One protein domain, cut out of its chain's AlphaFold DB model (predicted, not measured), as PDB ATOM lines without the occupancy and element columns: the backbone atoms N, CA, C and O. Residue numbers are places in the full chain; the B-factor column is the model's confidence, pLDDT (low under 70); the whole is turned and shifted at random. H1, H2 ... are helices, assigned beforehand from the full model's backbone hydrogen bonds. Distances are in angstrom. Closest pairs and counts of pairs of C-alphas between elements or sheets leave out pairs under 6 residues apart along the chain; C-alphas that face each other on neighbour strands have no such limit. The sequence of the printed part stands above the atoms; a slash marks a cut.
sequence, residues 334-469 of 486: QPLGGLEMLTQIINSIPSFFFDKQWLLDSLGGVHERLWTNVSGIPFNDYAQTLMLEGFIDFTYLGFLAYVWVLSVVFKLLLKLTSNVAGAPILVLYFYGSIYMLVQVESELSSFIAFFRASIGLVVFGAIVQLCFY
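This is residues 334 to 469 of the 486 residues of an uncharacterized protein of Bradyrhizobium sp. ERR14 (UniProt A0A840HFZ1). Three long helices, H5, H6 and H7, run side by side in a loose bundle whose centres make a triangle, and four short helices, H1 to H4, gather as a head near the end where H5 and H7 begin. In the bundle, up and down, each helix runs against the one before it, and in the head H1 and H2 form a helical hairpin. The printed part has 136 residues, with seven named helices, H1 to H7 along the chain, and no named strand; the class is all helix. It is elongated, spanning 57 by 33 by 22 A, and only just compact, close to loose, with a radius of gyration of the C-alphas of 16.9 A.

H7, residues 444 to 468, is the longest helix. With residues 446 to 454 alone it touches residues 429 to 436 of H6, residues 423 to 438, in a hairpin at a shallow tilt of 8 degrees; the closest C-alphas, of Met 436 and Phe 447, are 6.5 A apart. H5, residues 396 to 418, touches H7 at a shallow tilt of 7 degrees, the same way; the closest C-alphas are those of Thr 417 and Val 458, 6.3 A. H5 and H6 form another hairpin, with the C-alphas of Thr 417 and Leu 426 closest at 6.3 A. H1, residues 339 to 348, touches residues 444 to 449 of H7 at a tilt of 38 degrees, only just steep; the closest C-alphas, of Gln 344 and Ser 445, are 4.9 A apart. H2, residues 356 to 362, touches H1, with the C-alphas of Thr 343 and Leu 360 closest at 6.3 A. H4, residues 386 to 394, touches residues 396 to 402 of H5 at a steep tilt of 57 degrees; the closest C-alphas, of Gly 390 and Gly 398, are 4.2 A apart. H4 also touches H1, with the C-alphas of Glu 340 and Asp 393 closest at 6.2 A. H3, residues 368 to 375, touches no helix but is near H1 and H4. Helix packing is part aligned, part crossed. Every O i to N i+4 pair is within hydrogen-bond range in H1, H2, H3, H4, H6 and H7; in H5 18 of 19 are.

H7 measures 35.7 A from C-alpha 444 at (48.217, 2.471, -45.733) to C-alpha 468 at (18.391, 7.037, -64.879). H5 measures 33.7 A, H6 22.5 A, H1 14.2 A and H4 12.1 A; H2 and H3 are shorter. H1 begins with C-alpha 339 at (49.547, -0.738, -34.014).

The two C-alphas farthest apart, of Gly 376 and Tyr 469, are 57.6 A apart. The printed part has no cut and no long link. Its mean pLDDT is 72.8, with 47 residues under 70, among them 417 to 428 and 430 to 443.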
ATOM      1  N   GLN A 334      61.555  -3.499 -31.273       81.88
ATOM      2  CA  GLN A 334      60.471  -4.484 -31.196       81.88
ATOM      3  C   GLN A 334      59.360  -4.196 -32.222       81.88
ATOM      4  O   GLN A 334      59.140  -3.031 -32.558       81.88
ATOM      5  N   PRO A 335      58.637  -5.230 -32.703       85.81
ATOM      6  CA  PRO A 335      57.492  -5.043 -33.588       85.81
ATOM      7  C   PRO A 335      56.322  -4.364 -32.890       85.81
ATOM      8  O   PRO A 335      55.994  -4.687 -31.750       85.81
ATOM      9  N   LEU A 336      55.653  -3.472 -33.621       86.38
ATOM     10  CA  LEU A 336      54.471  -2.759 -33.137       86.38
ATOM     11  C   LEU A 336      53.204  -3.631 -33.107       86.38
ATOM     12  O   LEU A 336      52.194  -3.236 -32.530       86.38
ATOM     13  N   GLY A 337      53.237  -4.827 -33.700       86.69
ATOM     14  CA  GLY A 337      52.164  -5.812 -33.578       86.69
ATOM     15  C   GLY A 337      50.859  -5.417 -34.272       86.69
ATOM     16  O   GLY A 337      49.803  -5.926 -33.899       86.69
ATOM     17  N   GLY A 338      50.909  -4.533 -35.273       85.56
ATOM     18  CA  GLY A 338      49.730  -4.032 -35.986       85.56
ATOM     19  C   GLY A 338      49.221  -2.685 -35.474       85.56
ATOM     20  O   GLY A 338      48.153  -2.245 -35.907       85.56
ATOM     21  N   LEU A 339      49.929  -2.046 -34.537       87.44
ATOM     22  CA  LEU A 339      49.547  -0.738 -34.014       87.44
ATOM     23  C   LEU A 339      49.685   0.357 -35.081       87.44
ATOM     24  O   LEU A 339      48.813   1.220 -35.140       87.44
ATOM     25  N   GLU A 340      50.694   0.288 -35.961       86.31
ATOM     26  CA  GLU A 340      50.801   1.215 -37.098       86.31
ATOM     27  C   GLU A 340      49.613   1.010 -38.045       86.31
ATOM     28  O   GLU A 340      48.889   1.950 -38.352       86.31
ATOM     29  N   MET A 341      49.314  -0.234 -38.431       85.62
ATOM     30  CA  MET A 341      48.136  -0.560 -39.237       85.62
ATOM     31  C   MET A 341      46.843   0.018 -38.637       85.62
ATOM     32  O   MET A 341      46.002   0.558 -39.359       85.62
ATOM     33  N   LEU A 342      46.670  -0.091 -37.317       86.56
ATOM     34  CA  LEU A 342      45.485   0.386 -36.610       86.56
ATOM     35  C   LEU A 342      45.379   1.916 -36.621       86.56
ATOM     36  O   LEU A 342      44.306   2.443 -36.929       86.56
ATOM     37  N   THR A 343      46.460   2.634 -36.308       86.06
ATOM     38  CA  THR A 343      46.463   4.104 -36.304       86.06
ATOM     39  C   THR A 343      46.254   4.656 -37.714       86.06
ATOM     40  O   THR A 343      45.479   5.599 -37.876       86.06
ATOM     41  N   GLN A 344      46.806   4.005 -38.745       82.31
ATOM     42  CA  GLN A 344      46.528   4.304 -40.156       82.31
ATOM     43  C   GLN A 344      45.042   4.137 -40.504       82.31
ATOM     44  O   GLN A 344      44.442   5.020 -41.120       82.31
ATOM     45  N   ILE A 345      44.417   3.030 -40.079       82.25
ATOM     46  CA  ILE A 345      42.981   2.786 -40.292       82.25
ATOM     47  C   ILE A 345      42.148   3.880 -39.620       82.25
ATOM     48  O   ILE A 345      41.258   4.441 -40.260       82.25
ATOM     49  N   ILE A 346      42.437   4.205 -38.357       81.62
ATOM     50  CA  ILE A 346      41.734   5.254 -37.606       81.62
ATOM     51  C   ILE A 346      41.909   6.609 -38.295       81.62
ATOM     52  O   ILE A 346      40.932   7.341 -38.468       81.62
ATOM     53  N   ASN A 347      43.127   6.923 -38.749       78.44
ATOM     54  CA  ASN A 347      43.424   8.176 -39.431       78.44
ATOM     55  C   ASN A 347      42.597   8.347 -40.721       78.44
ATOM     56  O   ASN A 347      42.147   9.456 -41.037       78.44
ATOM     57  N   SER A 348      42.328   7.243 -41.426       74.56
ATOM     58  CA  SER A 348      41.511   7.220 -42.642       74.56
ATOM     59  C   SER A 348      40.009   7.350 -42.411       74.56
ATOM     60  O   SER A 348      39.286   7.607 -43.379       74.56
ATOM     61  N   ILE A 349      39.489   7.175 -41.194       73.38
ATOM     62  CA  ILE A 349      38.048   7.289 -40.916       73.38
ATOM     63  C   ILE A 349      37.654   8.780 -40.844       73.38
ATOM     64  O   ILE A 349      38.353   9.566 -40.203       73.38
ATOM     65  N   PRO A 350      36.552   9.220 -41.494       65.62
ATOM     66  CA  PRO A 350      36.086  10.600 -41.369       65.62
ATOM     67  C   PRO A 350      35.725  10.910 -39.911       65.62
ATOM     68  O   PRO A 350      34.877  10.237 -39.326       65.62
ATOM     69  N   SER A 351      36.319  11.954 -39.339       60.47
ATOM     70  CA  SER A 351      36.198  12.304 -37.917       60.47
ATOM     71  C   SER A 351      34.942  13.112 -37.568       60.47
ATOM     72  O   SER A 351      34.952  13.896 -36.629       60.47
ATOM     73  N   PHE A 352      33.839  12.942 -38.304       58.28
ATOM     74  CA  PHE A 352      32.585  13.645 -37.989       58.28
ATOM     75  C   PHE A 352      31.942  13.168 -36.676       58.28
ATOM     76  O   PHE A 352      31.154  13.901 -36.089       58.28
ATOM     77  N   PHE A 353      32.259  11.948 -36.227       53.62
ATOM     78  CA  PHE A 353      31.581  11.294 -35.102       53.62
ATOM     79  C   PHE A 353      32.452  11.109 -33.849       53.62
ATOM     80  O   PHE A 353      31.941  10.634 -32.839       53.62
ATOM     81  N   PHE A 354      33.746  11.443 -33.896       73.38
ATOM     82  CA  PHE A 354      34.654  11.306 -32.752       73.38
ATOM     83  C   PHE A 354      35.899  12.187 -32.904       73.38
ATOM     84  O   PHE A 354      36.315  12.502 -34.022       73.38
ATOM     85  N   ASP A 355      36.512  12.542 -31.772       75.56
ATOM     86  CA  ASP A 355      37.788  13.259 -31.738       75.56
ATOM     87  C   ASP A 355      38.930  12.323 -32.153       75.56
ATOM     88  O   ASP A 355      39.505  11.569 -31.362       75.56
ATOM     89  N   LYS A 356      39.215  12.343 -33.454       77.88
ATOM     90  CA  LYS A 356      40.258  11.532 -34.076       77.88
ATOM     91  C   LYS A 356      41.648  11.901 -33.566       77.88
ATOM     92  O   LYS A 356      42.467  11.005 -33.405       77.88
ATOM     93  N   GLN A 357      41.914  13.185 -33.326       75.06
ATOM     94  CA  GLN A 357      43.247  13.636 -32.940       75.06
ATOM     95  C   GLN A 357      43.588  13.130 -31.541       75.06
ATOM     96  O   GLN A 357      44.629  12.506 -31.358       75.06
ATOM     97  N   TRP A 358      42.652  13.276 -30.599       80.06
ATOM     98  CA  TRP A 358      42.800  12.727 -29.254       80.06
ATOM     99  C   TRP A 358      43.037  11.209 -29.263       80.06
ATOM    100  O   TRP A 358      43.932  10.715 -28.577       80.06
ATOM    101  N   LEU A 359      42.278  10.465 -30.077       81.56
ATOM    102  CA  LEU A 359      42.427   9.013 -30.174       81.56
ATOM    103  C   LEU A 359      43.799   8.612 -30.738       81.56
ATOM    104  O   LEU A 359      44.439   7.719 -30.190       81.56
ATOM    105  N   LEU A 360      44.272   9.270 -31.799       81.31
ATOM    106  CA  LEU A 360      45.587   8.988 -32.384       81.31
ATOM    107  C   LEU A 360      46.724   9.338 -31.417       81.31
ATOM    108  O   LEU A 360      47.649   8.544 -31.256       81.31
ATOM    109  N   ASP A 361      46.629  10.470 -30.720       79.69
ATOM    110  CA  ASP A 361      47.630  10.882 -29.734       79.69
ATOM    111  C   ASP A 361      47.673   9.910 -28.539       79.69
ATOM    112  O   ASP A 361      48.755   9.558 -28.067       79.69
ATOM    113  N   SER A 362      46.520   9.376 -28.111       83.88
ATOM    114  CA  SER A 362      46.443   8.361 -27.046       83.88
ATOM    115  C   SER A 362      47.103   7.023 -27.406       83.88
ATOM    116  O   SER A 362      47.535   6.288 -26.519       83.88
ATOM    117  N   LEU A 363      47.214   6.717 -28.704       83.69
ATOM    118  CA  LEU A 363      47.863   5.510 -29.222       83.69
ATOM    119  C   LEU A 363      49.364   5.707 -29.486       83.69
ATOM    120  O   LEU A 363      50.021   4.778 -29.948       83.69
ATOM    121  N   GLY A 364      49.917   6.885 -29.180       76.25
ATOM    122  CA  GLY A 364      51.323   7.221 -29.417       76.25
ATOM    123  C   GLY A 364      51.579   7.969 -30.729       76.25
ATOM    124  O   GLY A 364      52.737   8.202 -31.074       76.25
ATOM    125  N   GLY A 365      50.529   8.389 -31.437       79.06
ATOM    126  CA  GLY A 365      50.604   9.130 -32.693       79.06
ATOM    127  C   GLY A 365      50.473   8.241 -33.933       79.06
ATOM    128  O   GLY A 365      49.866   7.174 -33.903       79.06
ATOM    129  N   VAL A 366      51.023   8.713 -35.054       74.56
ATOM    130  CA  VAL A 366      50.989   8.041 -36.365       74.56
ATOM    131  C   VAL A 366      52.379   8.138 -37.006       74.56
ATOM    132  O   VAL A 366      53.074   9.136 -36.779       74.56
ATOM    133  N   HIS A 367      52.781   7.143 -37.803       72.88
ATOM    134  CA  HIS A 367      54.054   7.114 -38.529       72.88
ATOM    135  C   HIS A 367      55.272   7.277 -37.617       72.88
ATOM    136  O   HIS A 367      55.347   6.691 -36.544       72.88
ATOM    137  N   GLU A 368      56.224   8.120 -38.015       68.62
ATOM    138  CA  GLU A 368      57.457   8.393 -37.286       68.62
ATOM    139  C   GLU A 368      57.199   8.791 -35.833       68.62
ATOM    140  O   GLU A 368      57.945   8.366 -34.962       68.62
ATOM    141  N   ARG A 369      56.100   9.505 -35.534       68.69
ATOM    142  CA  ARG A 369      55.735   9.795 -34.137       68.69
ATOM    143  C   ARG A 369      55.449   8.512 -33.356       68.69
ATOM    144  O   ARG A 369      55.955   8.364 -32.249       68.69
ATOM    145  N   LEU A 370      54.701   7.576 -33.941       80.25
ATOM    146  CA  LEU A 370      54.439   6.272 -33.329       80.25
ATOM    147  C   LEU A 370      55.728   5.452 -33.194       80.25
ATOM    148  O   LEU A 370      55.996   4.880 -32.138       80.25
ATOM    149  N   TRP A 371      56.559   5.427 -34.237       82.19
ATOM    150  CA  TRP A 371      57.795   4.641 -34.262       82.19
ATOM    151  C   TRP A 371      58.801   5.139 -33.227       82.19
ATOM    152  O   TRP A 371      59.434   4.332 -32.540       82.19
ATOM    153  N   THR A 372      58.921   6.456 -33.073       76.06
ATOM    154  CA  THR A 372      59.759   7.069 -32.045       76.06
ATOM    155  C   THR A 372      59.213   6.787 -30.654       76.06
ATOM    156  O   THR A 372      59.959   6.304 -29.804       76.06
ATOM    157  N   ASN A 373      57.915   7.002 -30.432       76.19
ATOM    158  CA  ASN A 373      57.310   6.861 -29.108       76.19
ATOM    159  C   ASN A 373      57.271   5.410 -28.605       76.19
ATOM    160  O   ASN A 373      57.373   5.186 -27.401       76.19
ATOM    161  N   VAL A 374      57.120   4.426 -29.502       78.56
ATOM    162  CA  VAL A 374      56.881   3.021 -29.119       78.56
ATOM    163  C   VAL A 374      58.078   2.107 -29.395       78.56
ATOM    164  O   VAL A 374      58.340   1.185 -28.619       78.56
ATOM    165  N   SER A 375      58.820   2.342 -30.481       74.88
ATOM    166  CA  SER A 375      59.932   1.476 -30.915       74.88
ATOM    167  C   SER A 375      61.320   2.122 -30.817       74.88
ATOM    168  O   SER A 375      62.313   1.434 -31.058       74.88
ATOM    169  N   GLY A 376      61.415   3.400 -30.430       69.56
ATOM    170  CA  GLY A 376      62.690   4.104 -30.239       69.56
ATOM    171  C   GLY A 376      63.431   4.444 -31.535       69.56
ATOM    172  O   GLY A 376      64.599   4.824 -31.490       69.56
ATOM    173  N   ILE A 377      62.766   4.316 -32.689       74.06
ATOM    174  CA  ILE A 377      63.314   4.749 -33.976       74.06
ATOM    175  C   ILE A 377      63.378   6.284 -33.958       74.06
ATOM    176  O   ILE A 377      62.342   6.914 -33.739       74.06
ATOM    177  N   PRO A 378      64.548   6.912 -34.160       67.19
ATOM    178  CA  PRO A 378      64.665   8.364 -34.098       67.19
ATOM    179  C   PRO A 378      63.804   9.017 -35.179       67.19
ATOM    180  O   PRO A 378      63.674   8.482 -36.272       67.19
ATOM    181  N   PHE A 379      63.235  10.181 -34.888       64.88
ATOM    182  CA  PHE A 379      62.484  10.950 -35.877       64.88
ATOM    183  C   PHE A 379      63.459  11.451 -36.958       64.88
ATOM    184  O   PHE A 379      64.277  12.328 -36.680       64.88
ATOM    185  N   ASN A 380      63.449  10.837 -38.146       57.66
ATOM    186  CA  ASN A 380      64.476  11.058 -39.171       57.66
ATOM    187  C   ASN A 380      63.937  10.938 -40.608       57.66
ATOM    188  O   ASN A 380      64.548  10.286 -41.457       57.66
ATOM    189  N   ASP A 381      62.795  11.574 -40.866       55.84
ATOM    190  CA  ASP A 381      62.304  11.942 -42.198       55.84
ATOM    191  C   ASP A 381      62.419  10.819 -43.253       55.84
ATOM    192  O   ASP A 381      63.000  10.965 -44.341       55.84
ATOM    193  N   TYR A 382      61.898   9.646 -42.894       64.00
ATOM    194  CA  TYR A 382      62.078   8.407 -43.640       64.00
ATOM    195  C   TYR A 382      61.265   8.416 -44.940       64.00
ATOM    196  O   TYR A 382      60.168   8.966 -45.018       64.00
ATOM    197  N   ALA A 383      61.747   7.714 -45.975       63.16
ATOM    198  CA  ALA A 383      60.925   7.418 -47.146       63.16
ATOM    199  C   ALA A 383      59.847   6.391 -46.761       63.16
ATOM    200  O   ALA A 383      60.054   5.177 -46.863       63.16
ATOM    201  N   GLN A 384      58.702   6.884 -46.289       66.56
ATOM    202  CA  GLN A 384      57.597   6.041 -45.855       66.56
ATOM    203  C   GLN A 384      57.085   5.208 -47.027       66.56
ATOM    204  O   GLN A 384      56.883   5.678 -48.145       66.56
ATOM    205  N   THR A 385      56.939   3.913 -46.796       71.50
ATOM    206  CA  THR A 385      56.368   2.997 -47.775       71.50
ATOM    207  C   THR A 385      55.559   1.967 -47.028       71.50
ATOM    208  O   THR A 385      55.915   1.566 -45.923       71.50
ATOM    209  N   LEU A 386      54.538   1.445 -47.691       74.50
ATOM    210  CA  LEU A 386      53.728   0.356 -47.165       74.50
ATOM    211  C   LEU A 386      54.562  -0.893 -46.794       74.50
ATOM    212  O   LEU A 386      54.202  -1.658 -45.904       74.50
ATOM    213  N   MET A 387      55.718  -1.088 -47.443       78.06
ATOM    214  CA  MET A 387      56.686  -2.124 -47.065       78.06
ATOM    215  C   MET A 387      57.424  -1.799 -45.761       78.06
ATOM    216  O   MET A 387      57.597  -2.691 -44.934       78.06
ATOM    217  N   LEU A 388      57.854  -0.550 -45.574       80.62
ATOM    218  CA  LEU A 388      58.495  -0.101 -44.338       80.62
ATOM    219  C   LEU A 388      57.523  -0.183 -43.151       80.62
ATOM    220  O   LEU A 388      57.895  -0.710 -42.110       80.62
ATOM    221  N   GLU A 389      56.269   0.232 -43.339       81.88
ATOM    222  CA  GLU A 389      55.199   0.091 -42.339       81.88
ATOM    223  C   GLU A 389      54.970  -1.378 -41.964       81.88
ATOM    224  O   GLU A 389      54.973  -1.730 -40.786       81.88
ATOM    225  N   GLY A 390      54.867  -2.264 -42.963       83.00
ATOM    226  CA  GLY A 390      54.754  -3.701 -42.719       83.00
ATOM    227  C   GLY A 390      55.937  -4.247 -41.913       83.00
ATOM    228  O   GLY A 390      55.743  -5.028 -40.980       83.00
ATOM    229  N   PHE A 391      57.163  -3.811 -42.220       84.81
ATOM    230  CA  PHE A 391      58.340  -4.193 -41.442       84.81
ATOM    231  C   PHE A 391      58.274  -3.723 -39.987       84.81
ATOM    232  O   PHE A 391      58.658  -4.463 -39.088       84.81
ATOM    233  N   ILE A 392      57.767  -2.526 -39.735       86.12
ATOM    234  CA  ILE A 392      57.693  -1.992 -38.376       86.12
ATOM    235  C   ILE A 392      56.617  -2.719 -37.554       86.12
ATOM    236  O   ILE A 392      56.831  -3.026 -36.380       86.12
ATOM    237  N   ASP A 393      55.498  -3.096 -38.173       86.06
ATOM    238  CA  ASP A 393      54.433  -3.824 -37.480       86.06
ATOM    239  C   ASP A 393      54.760  -5.297 -37.220       86.06
ATOM    240  O   ASP A 393      54.511  -5.801 -36.123       86.06
ATOM    241  N   PHE A 394      55.315  -6.007 -38.206       87.75
ATOM    242  CA  PHE A 394      55.486  -7.465 -38.135       87.75
ATOM    243  C   PHE A 394      56.841  -7.956 -38.655       87.75
ATOM    244  O   PHE A 394      56.995  -9.143 -38.965       87.75
ATOM    245  N   THR A 395      57.849  -7.092 -38.758       85.56
ATOM    246  CA  THR A 395      59.180  -7.415 -39.306       85.56
ATOM    247  C   THR A 395      59.090  -7.985 -40.730       85.56
ATOM    248  O   THR A 395      58.246  -7.586 -41.529       85.56
ATOM    249  N   TYR A 396      59.929  -8.959 -41.082       81.62
ATOM    250  CA  TYR A 396      59.926  -9.586 -42.405       81.62
ATOM    251  C   TYR A 396      58.592 -10.260 -42.770       81.62
ATOM    252  O   TYR A 396      58.250 -10.341 -43.950       81.62
ATOM    253  N   LEU A 397      57.814 -10.724 -41.782       82.62
ATOM    254  CA  LEU A 397      56.483 -11.293 -42.030       82.62
ATOM    255  C   LEU A 397      55.469 -10.229 -42.460       82.62
ATOM    256  O   LEU A 397      54.529 -10.538 -43.193       82.62
ATOM    257  N   GLY A 398      55.685  -8.973 -42.074       78.06
ATOM    258  CA  GLY A 398      54.815  -7.863 -42.431       78.06
ATOM    259  C   GLY A 398      54.778  -7.566 -43.917       78.06
ATOM    260  O   GLY A 398      53.716  -7.238 -44.433       78.06
ATOM    261  N   PHE A 399      55.876  -7.808 -44.641       76.69
ATOM    262  CA  PHE A 399      55.876  -7.719 -46.104       76.69
ATOM    263  C   PHE A 399      54.837  -8.651 -46.731       76.69
ATOM    264  O   PHE A 399      54.112  -8.259 -47.641       76.69
ATOM    265  N   LEU A 400      54.744  -9.884 -46.232       78.75
ATOM    266  CA  LEU A 400      53.785 -10.868 -46.728       78.75
ATOM    267  C   LEU A 400      52.368 -10.537 -46.261       78.75
ATOM    268  O   LEU A 400      51.436 -10.606 -47.062       78.75
ATOM    269  N   ALA A 401      52.212 -10.154 -44.992       73.56
ATOM    270  CA  ALA A 401      50.918  -9.823 -44.409       73.56
ATOM    271  C   ALA A 401      50.269  -8.624 -45.116       73.56
ATOM    272  O   ALA A 401      49.128  -8.725 -45.560       73.56
ATOM    273  N   TYR A 402      51.007  -7.531 -45.309       74.00
ATOM    274  CA  TYR A 402      50.502  -6.329 -45.970       74.00
ATOM    275  C   TYR A 402      50.176  -6.587 -47.445       74.00
ATOM    276  O   TYR A 402      49.094  -6.228 -47.906       74.00
ATOM    277  N   VAL A 403      51.042  -7.291 -48.188       75.44
ATOM    278  CA  VAL A 403      50.752  -7.676 -49.583       75.44
ATOM    279  C   VAL A 403      49.513  -8.571 -49.667       75.44
ATOM    280  O   VAL A 403      48.696  -8.413 -50.581       75.44
ATOM    281  N   TRP A 404      49.335  -9.493 -48.718       76.00
ATOM    282  CA  TRP A 404      48.157 -10.352 -48.656       76.00
ATOM    283  C   TRP A 404      46.883  -9.556 -48.356       76.00
ATOM    284  O   TRP A 404      45.912  -9.688 -49.102       76.00
ATOM    285  N   VAL A 405      46.896  -8.682 -47.342       74.94
ATOM    286  CA  VAL A 405      45.761  -7.808 -46.993       74.94
ATOM    287  C   VAL A 405      45.371  -6.947 -48.192       74.94
ATOM    288  O   VAL A 405      44.210  -6.954 -48.599       74.94
ATOM    289  N   LEU A 406      46.338  -6.289 -48.833       75.44
ATOM    290  CA  LEU A 406      46.098  -5.496 -50.039       75.44
ATOM    291  C   LEU A 406      45.505  -6.333 -51.174       75.44
ATOM    292  O   LEU A 406      44.561  -5.900 -51.828       75.44
ATOM    293  N   SER A 407      46.007  -7.550 -51.385       75.00
ATOM    294  CA  SER A 407      45.489  -8.461 -52.412       75.00
ATOM    295  C   SER A 407      44.045  -8.887 -52.130       75.00
ATOM    296  O   SER A 407      43.233  -8.978 -53.054       75.00
ATOM    297  N   VAL A 408      43.697  -9.131 -50.862       77.62
ATOM    298  CA  VAL A 408      42.331  -9.463 -50.432       77.62
ATOM    299  C   VAL A 408      41.400  -8.267 -50.622       77.62
ATOM    300  O   VAL A 408      40.336  -8.425 -51.225       77.62
ATOM    301  N   VAL A 409      41.809  -7.076 -50.177       75.38
ATOM    302  CA  VAL A 409      41.053  -5.826 -50.352       75.38
ATOM    303  C   VAL A 409      40.835  -5.539 -51.836       75.38
ATOM    304  O   VAL A 409      39.717  -5.247 -52.258       75.38
ATOM    305  N   PHE A 410      41.870  -5.720 -52.652       74.38
ATOM    306  CA  PHE A 410      41.794  -5.554 -54.095       74.38
ATOM    307  C   PHE A 410      40.827  -6.543 -54.745       74.38
ATOM    308  O   PHE A 410      39.985  -6.151 -55.549       74.38
ATOM    309  N   LYS A 411      40.889  -7.824 -54.363       77.31
ATOM    310  CA  LYS A 411      39.963  -8.858 -54.843       77.31
ATOM    311  C   LYS A 411      38.517  -8.554 -54.448       77.31
ATOM    312  O   LYS A 411      37.611  -8.747 -55.262       77.31
ATOM    313  N   LEU A 412      38.293  -8.085 -53.219       76.25
ATOM    314  CA  LEU A 412      36.976  -7.674 -52.737       76.25
ATOM    315  C   LEU A 412      36.451  -6.486 -53.549       76.25
ATOM    316  O   LEU A 412      35.321  -6.538 -54.033       76.25
ATOM    317  N   LEU A 413      37.284  -5.464 -53.762       71.50
ATOM    318  CA  LEU A 413      36.937  -4.307 -54.581       71.50
ATOM    319  C   LEU A 413      36.592  -4.731 -56.012       71.50
ATOM    320  O   LEU A 413      35.558  -4.335 -56.534       71.50
ATOM    321  N   LEU A 414      37.404  -5.587 -56.637       72.19
ATOM    322  CA  LEU A 414      37.153  -6.117 -57.981       72.19
ATOM    323  C   LEU A 414      35.795  -6.817 -58.072       72.19
ATOM    324  O   LEU A 414      35.053  -6.586 -59.020       72.19
ATOM    325  N   LYS A 415      35.439  -7.619 -57.064       75.44
ATOM    326  CA  LYS A 415      34.142  -8.305 -56.998       75.44
ATOM    327  C   LYS A 415      32.970  -7.332 -56.812       75.44
ATOM    328  O   LYS A 415      31.915  -7.529 -57.404       75.44
ATOM    329  N   LEU A 416      33.133  -6.299 -55.984       70.44
ATOM    330  CA  LEU A 416      32.105  -5.273 -55.769       70.44
ATOM    331  C   LEU A 416      31.881  -4.441 -57.034       70.44
ATOM    332  O   LEU A 416      30.750  -4.189 -57.443       70.44
ATOM    333  N   THR A 417      32.975  -4.053 -57.678       67.12
ATOM    334  CA  THR A 417      32.980  -3.181 -58.851       67.12
ATOM    335  C   THR A 417      32.532  -3.922 -60.110       67.12
ATOM    336  O   THR A 417      31.805  -3.342 -60.908       67.12
ATOM    337  N   SER A 418      32.837  -5.216 -60.266       65.81
ATOM    338  CA  SER A 418      32.388  -6.006 -61.423       65.81
ATOM    339  C   SER A 418      30.873  -6.176 -61.502       65.81
ATOM    340  O   SER A 418      30.334  -6.387 -62.582       65.81
ATOM    341  N   ASN A 419      30.183  -6.103 -60.363       62.59
ATOM    342  CA  ASN A 419      28.742  -6.340 -60.288       62.59
ATOM    343  C   ASN A 419      27.903  -5.096 -60.607       62.59
ATOM    344  O   ASN A 419      26.715  -5.217 -60.890       62.59
ATOM    345  N   VAL A 420      28.508  -3.912 -60.534       58.12
ATOM    346  CA  VAL A 420      27.796  -2.627 -60.576       58.12
ATOM    347  C   VAL A 420      28.362  -1.710 -61.660       58.12
ATOM    348  O   VAL A 420      27.651  -0.880 -62.217       58.12
ATOM    349  N   ALA A 421      29.644  -1.840 -61.989       56.38
ATOM    350  CA  ALA A 421      30.365  -0.831 -62.740       56.38
ATOM    351  C   ALA A 421      30.670  -1.256 -64.184       56.38
ATOM    352  O   ALA A 421      30.896  -2.427 -64.482       56.38
ATOM    353  N   GLY A 422      30.704  -0.283 -65.100       57.62
ATOM    354  CA  GLY A 422      31.179  -0.510 -66.464       57.62
ATOM    355  C   GLY A 422      32.686  -0.808 -66.504       57.62
ATOM    356  O   GLY A 422      33.434  -0.431 -65.602       57.62
ATOM    357  N   ALA A 423      33.159  -1.408 -67.601       60.03
ATOM    358  CA  ALA A 423      34.587  -1.656 -67.845       60.03
ATOM    359  C   ALA A 423      35.528  -0.449 -67.580       60.03
ATOM    360  O   ALA A 423      36.603  -0.674 -67.025       60.03
ATOM    361  N   PRO A 424      35.171   0.821 -67.890       62.44
ATOM    362  CA  PRO A 424      36.036   1.965 -67.588       62.44
ATOM    363  C   PRO A 424      36.271   2.171 -66.088       62.44
ATOM    364  O   PRO A 424      37.359   2.562 -65.682       62.44
ATOM    365  N   ILE A 425      35.259   1.896 -65.263       65.62
ATOM    366  CA  ILE A 425      35.339   2.048 -63.810       65.62
ATOM    367  C   ILE A 425      36.269   0.984 -63.223       65.62
ATOM    368  O   ILE A 425      37.148   1.303 -62.429       65.62
ATOM    369  N   LEU A 426      36.133  -0.265 -63.678       66.12
ATOM    370  CA  LEU A 426      37.050  -1.350 -63.320       66.12
ATOM    371  C   LEU A 426      38.504  -1.004 -63.665       66.12
ATOM    372  O   LEU A 426      39.398  -1.218 -62.850       66.12
ATOM    373  N   VAL A 427      38.732  -0.434 -64.852       66.31
ATOM    374  CA  VAL A 427      40.061   0.020 -65.283       66.31
ATOM    375  C   VAL A 427      40.572   1.154 -64.396       66.31
ATOM    376  O   VAL A 427      41.723   1.101 -63.974       66.31
ATOM    377  N   LEU A 428      39.734   2.141 -64.072       68.56
ATOM    378  CA  LEU A 428      40.096   3.263 -63.202       68.56
ATOM    379  C   LEU A 428      40.490   2.786 -61.797       68.56
ATOM    380  O   LEU A 428      41.479   3.266 -61.248       68.56
ATOM    381  N   TYR A 429      39.788   1.794 -61.247       70.12
ATOM    382  CA  TYR A 429      40.144   1.199 -59.959       70.12
ATOM    383  C   TYR A 429      41.427   0.391 -59.994       70.12
ATOM    384  O   TYR A 429      42.271   0.536 -59.107       70.12
ATOM    385  N   PHE A 430      41.575  -0.462 -61.006       66.88
ATOM    386  CA  PHE A 430      42.774  -1.268 -61.192       66.88
ATOM    387  C   PHE A 430      44.002  -0.363 -61.310       66.88
ATOM    388  O   PHE A 430      44.998  -0.548 -60.614       66.88
ATOM    389  N   TYR A 431      43.879   0.674 -62.136       67.94
ATOM    390  CA  TYR A 431      44.898   1.685 -62.334       67.94
ATOM    391  C   TYR A 431      45.208   2.459 -61.044       67.94
ATOM    392  O   TYR A 431      46.369   2.525 -60.655       67.94
ATOM    393  N   GLY A 432      44.197   3.003 -60.360       67.81
ATOM    394  CA  GLY A 432      44.404   3.786 -59.140       67.81
ATOM    395  C   GLY A 432      45.024   2.964 -58.009       67.81
ATOM    396  O   GLY A 432      45.918   3.447 -57.324       67.81
ATOM    397  N   SER A 433      44.648   1.688 -57.884       67.00
ATOM    398  CA  SER A 433      45.248   0.784 -56.896       67.00
ATOM    399  C   SER A 433      46.719   0.500 -57.208       67.00
ATOM    400  O   SER A 433      47.552   0.576 -56.314       67.00
ATOM    401  N   ILE A 434      47.060   0.207 -58.470       65.94
ATOM    402  CA  ILE A 434      48.462   0.004 -58.878       65.94
ATOM    403  C   ILE A 434      49.270   1.281 -58.686       65.94
ATOM    404  O   ILE A 434      50.400   1.218 -58.214       65.94
ATOM    405  N   TYR A 435      48.696   2.429 -59.038       65.25
ATOM    406  CA  TYR A 435      49.338   3.720 -58.855       65.25
ATOM    407  C   TYR A 435      49.683   3.964 -57.378       65.25
ATOM    408  O   TYR A 435      50.841   4.247 -57.084       65.25
ATOM    409  N   MET A 436      48.737   3.737 -56.459       65.50
ATOM    410  CA  MET A 436      48.985   3.847 -55.015       65.50
ATOM    411  C   MET A 436      50.046   2.849 -54.526       65.50
ATOM    412  O   MET A 436      50.919   3.217 -53.754       65.50
ATOM    413  N   LEU A 437      50.041   1.605 -55.021       64.75
ATOM    414  CA  LEU A 437      51.034   0.591 -54.630       64.75
ATOM    415  C   LEU A 437      52.461   0.904 -55.099       64.75
ATOM    416  O   LEU A 437      53.424   0.476 -54.468       64.75
ATOM    417  N   VAL A 438      52.606   1.586 -56.237       59.25
ATOM    418  CA  VAL A 438      53.909   1.914 -56.838       59.25
ATOM    419  C   VAL A 438      54.426   3.277 -56.355       59.25
ATOM    420  O   VAL A 438      55.606   3.594 -56.527       59.25
ATOM    421  N   GLN A 439      53.571   4.093 -55.740       57.88
ATOM    422  CA  GLN A 439      53.941   5.404 -55.233       57.88
ATOM    423  C   GLN A 439      54.749   5.288 -53.928       57.88
ATOM    424  O   GLN A 439      54.336   4.671 -52.954       57.88
ATOM    425  N   VAL A 440      55.931   5.911 -53.917       54.84
ATOM    426  CA  VAL A 440      56.758   6.096 -52.709       54.84
ATOM    427  C   VAL A 440      56.120   7.193 -51.844       54.84
ATOM    428  O   VAL A 440      55.626   8.171 -52.408       54.84
ATOM    429  N   GLU A 441      56.119   7.045 -50.516       58.12
ATOM    430  CA  GLU A 441      55.287   7.832 -49.572       58.12
ATOM    431  C   GLU A 441      53.787   7.661 -49.828       58.12
ATOM    432  O   GLU A 441      52.999   8.589 -49.691       58.12
ATOM    433  N   SER A 442      53.389   6.458 -50.250       60.88
ATOM    434  CA  SER A 442      52.001   6.029 -50.121       60.88
ATOM    435  C   SER A 442      51.868   5.193 -48.858       60.88
ATOM    436  O   SER A 442      52.469   4.122 -48.729       60.88
ATOM    437  N   GLU A 443      51.097   5.737 -47.932       69.50
ATOM    438  CA  GLU A 443      50.773   5.148 -46.641       69.50
ATOM    439  C   GLU A 443      49.581   4.198 -46.773       69.50
ATOM    440  O   GLU A 443      48.733   4.338 -47.672       69.50
ATOM    441  N   LEU A 444      49.432   3.276 -45.821       73.50
ATOM    442  CA  LEU A 444      48.217   2.471 -45.733       73.50
ATOM    443  C   LEU A 444      46.947   3.344 -45.639       73.50
ATOM    444  O   LEU A 444      45.921   2.991 -46.236       73.50
ATOM    445  N   SER A 445      47.014   4.504 -44.970       70.06
ATOM    446  CA  SER A 445      45.877   5.425 -44.859       70.06
ATOM    447  C   SER A 445      45.353   5.893 -46.226       70.06
ATOM    448  O   SER A 445      44.135   5.957 -46.454       70.06
ATOM    449  N   SER A 446      46.272   6.162 -47.156       70.00
ATOM    450  CA  SER A 446      45.999   6.607 -48.523       70.00
ATOM    451  C   SER A 446      45.341   5.500 -49.342       70.00
ATOM    452  O   SER A 446      44.380   5.748 -50.078       70.00
ATOM    453  N   PHE A 447      45.786   4.253 -49.160       71.19
ATOM    454  CA  PHE A 447      45.166   3.093 -49.796       71.19
ATOM    455  C   PHE A 447      43.724   2.876 -49.308       71.19
ATOM    456  O   PHE A 447      42.815   2.653 -50.113       71.19
ATOM    457  N   ILE A 448      43.481   3.010 -48.001       73.50
ATOM    458  CA  ILE A 448      42.137   2.901 -47.413       73.50
ATOM    459  C   ILE A 448      41.241   4.058 -47.878       73.50
ATOM    460  O   ILE A 448      40.073   3.843 -48.214       73.50
ATOM    461  N   ALA A 449      41.771   5.280 -47.960       72.25
ATOM    462  CA  ALA A 449      41.039   6.430 -48.482       72.25
ATOM    463  C   ALA A 449      40.634   6.226 -49.953       72.25
ATOM    464  O   ALA A 449      39.480   6.483 -50.313       72.25
ATOM    465  N   PHE A 450      41.538   5.692 -50.782       73.31
ATOM    466  CA  PHE A 450      41.244   5.309 -52.162       73.31
ATOM    467  C   PHE A 450      40.179   4.206 -52.234       73.31
ATOM    468  O   PHE A 450      39.234   4.307 -53.021       73.31
ATOM    469  N   PHE A 451      40.275   3.182 -51.384       74.31
ATOM    470  CA  PHE A 451      39.274   2.118 -51.285       74.31
ATOM    471  C   PHE A 451      37.889   2.671 -50.907       74.31
ATOM    472  O   PHE A 451      36.889   2.329 -51.539       74.31
ATOM    473  N   ARG A 452      37.818   3.600 -49.948       74.00
ATOM    474  CA  ARG A 452      36.575   4.284 -49.561       74.00
ATOM    475  C   ARG A 452      35.995   5.112 -50.703       74.00
ATOM    476  O   ARG A 452      34.805   4.995 -50.991       74.00
ATOM    477  N   ALA A 453      36.817   5.931 -51.360       74.25
ATOM    478  CA  ALA A 453      36.393   6.704 -52.528       74.25
ATOM    479  C   ALA A 453      35.866   5.775 -53.631       74.25
ATOM    480  O   ALA A 453      34.869   6.069 -54.293       74.25
ATOM    481  N   SER A 454      36.489   4.605 -53.758       73.06
ATOM    482  CA  SER A 454      36.086   3.584 -54.707       73.06
ATOM    483  C   SER A 454      34.731   2.976 -54.375       73.06
ATOM    484  O   SER A 454      33.872   2.932 -55.252       73.06
ATOM    485  N   ILE A 455      34.479   2.598 -53.120       75.56
ATOM    486  CA  ILE A 455      33.145   2.163 -52.677       75.56
ATOM    487  C   ILE A 455      32.106   3.258 -52.931       75.56
ATOM    488  O   ILE A 455      31.039   2.966 -53.464       75.56
ATOM    489  N   GLY A 456      32.427   4.514 -52.609       74.06
ATOM    490  CA  GLY A 456      31.553   5.652 -52.884       74.06
ATOM    491  C   GLY A 456      31.161   5.718 -54.359       74.06
ATOM    492  O   GLY A 456      29.977   5.768 -54.679       74.06
ATOM    493  N   LEU A 457      32.132   5.619 -55.267       72.62
ATOM    494  CA  LEU A 457      31.874   5.648 -56.708       72.62
ATOM    495  C   LEU A 457      31.029   4.448 -57.184       72.62
ATOM    496  O   LEU A 457      30.182   4.631 -58.055       72.62
ATOM    497  N   VAL A 458      31.164   3.262 -56.574       72.00
ATOM    498  CA  VAL A 458      30.268   2.115 -56.833       72.00
ATOM    499  C   VAL A 458      28.841   2.412 -56.380       72.00
ATOM    500  O   VAL A 458      27.905   2.216 -57.151       72.00
ATOM    501  N   VAL A 459      28.662   2.892 -55.148       75.50
ATOM    502  CA  VAL A 459      27.337   3.168 -54.571       75.50
ATOM    503  C   VAL A 459      26.633   4.283 -55.343       75.50
ATOM    504  O   VAL A 459      25.503   4.100 -55.792       75.50
ATOM    505  N   PHE A 460      27.307   5.409 -55.580       72.69
ATOM    506  CA  PHE A 460      26.762   6.498 -56.391       72.69
ATOM    507  C   PHE A 460      26.522   6.063 -57.839       72.69
ATOM    508  O   PHE A 460      25.503   6.424 -58.423       72.69
ATOM    509  N   GLY A 461      27.405   5.237 -58.407       69.06
ATOM    510  CA  GLY A 461      27.210   4.642 -59.725       69.06
ATOM    511  C   GLY A 461      25.948   3.777 -59.803       69.06
ATOM    512  O   GLY A 461      25.174   3.924 -60.748       69.06
ATOM    513  N   ALA A 462      25.694   2.946 -58.787       70.12
ATOM    514  CA  ALA A 462      24.475   2.144 -58.671       70.12
ATOM    515  C   ALA A 462      23.221   3.021 -58.579       70.12
ATOM    516  O   ALA A 462      22.239   2.768 -59.272       70.12
ATOM    517  N   ILE A 463      23.265   4.083 -57.764       73.06
ATOM    518  CA  ILE A 463      22.160   5.044 -57.627       73.06
ATOM    519  C   ILE A 463      21.872   5.713 -58.974       73.06
ATOM    520  O   ILE A 463      20.722   5.775 -59.398       73.06
ATOM    521  N   VAL A 464      22.904   6.162 -59.693       68.38
ATOM    522  CA  VAL A 464      22.741   6.767 -61.023       68.38
ATOM    523  C   VAL A 464      22.144   5.767 -62.020       68.38
ATOM    524  O   VAL A 464      21.252   6.130 -62.787       68.38
ATOM    525  N   GLN A 465      22.576   4.504 -62.001       67.31
ATOM    526  CA  GLN A 465      21.999   3.460 -62.855       67.31
ATOM    527  C   GLN A 465      20.521   3.192 -62.541       67.31
ATOM    528  O   GLN A 465      19.721   3.086 -63.474       67.31
ATOM    529  N   LEU A 466      20.160   3.124 -61.255       69.75
ATOM    530  CA  LEU A 466      18.788   2.922 -60.781       69.75
ATOM    531  C   LEU A 466      17.880   4.102 -61.152       69.75
ATOM    532  O   LEU A 466      16.794   3.897 -61.687       69.75
ATOM    533  N   CYS A 467      18.336   5.335 -60.920       67.38
ATOM    534  CA  CYS A 467      17.541   6.544 -61.138       67.38
ATOM    535  C   CYS A 467      17.392   6.923 -62.620       67.38
ATOM    536  O   CYS A 467      16.396   7.542 -62.988       67.38
ATOM    537  N   PHE A 468      18.358   6.575 -63.481       61.31
ATOM    538  CA  PHE A 468      18.391   7.037 -64.879       61.31
ATOM    539  C   PHE A 468      18.334   5.916 -65.929       61.31
ATOM    540  O   PHE A 468      18.532   6.184 -67.115       61.31
ATOM    541  N   TYR A 469      18.034   4.674 -65.526       52.69
ATOM    542  CA  TYR A 469      17.859   3.514 -66.418       52.69
ATOM    543  C   TYR A 469      19.027   3.303 -67.400       52.69
ATOM    544  O   TYR A 469      18.852   2.918 -68.561       52.69
TER     545      TYR A 469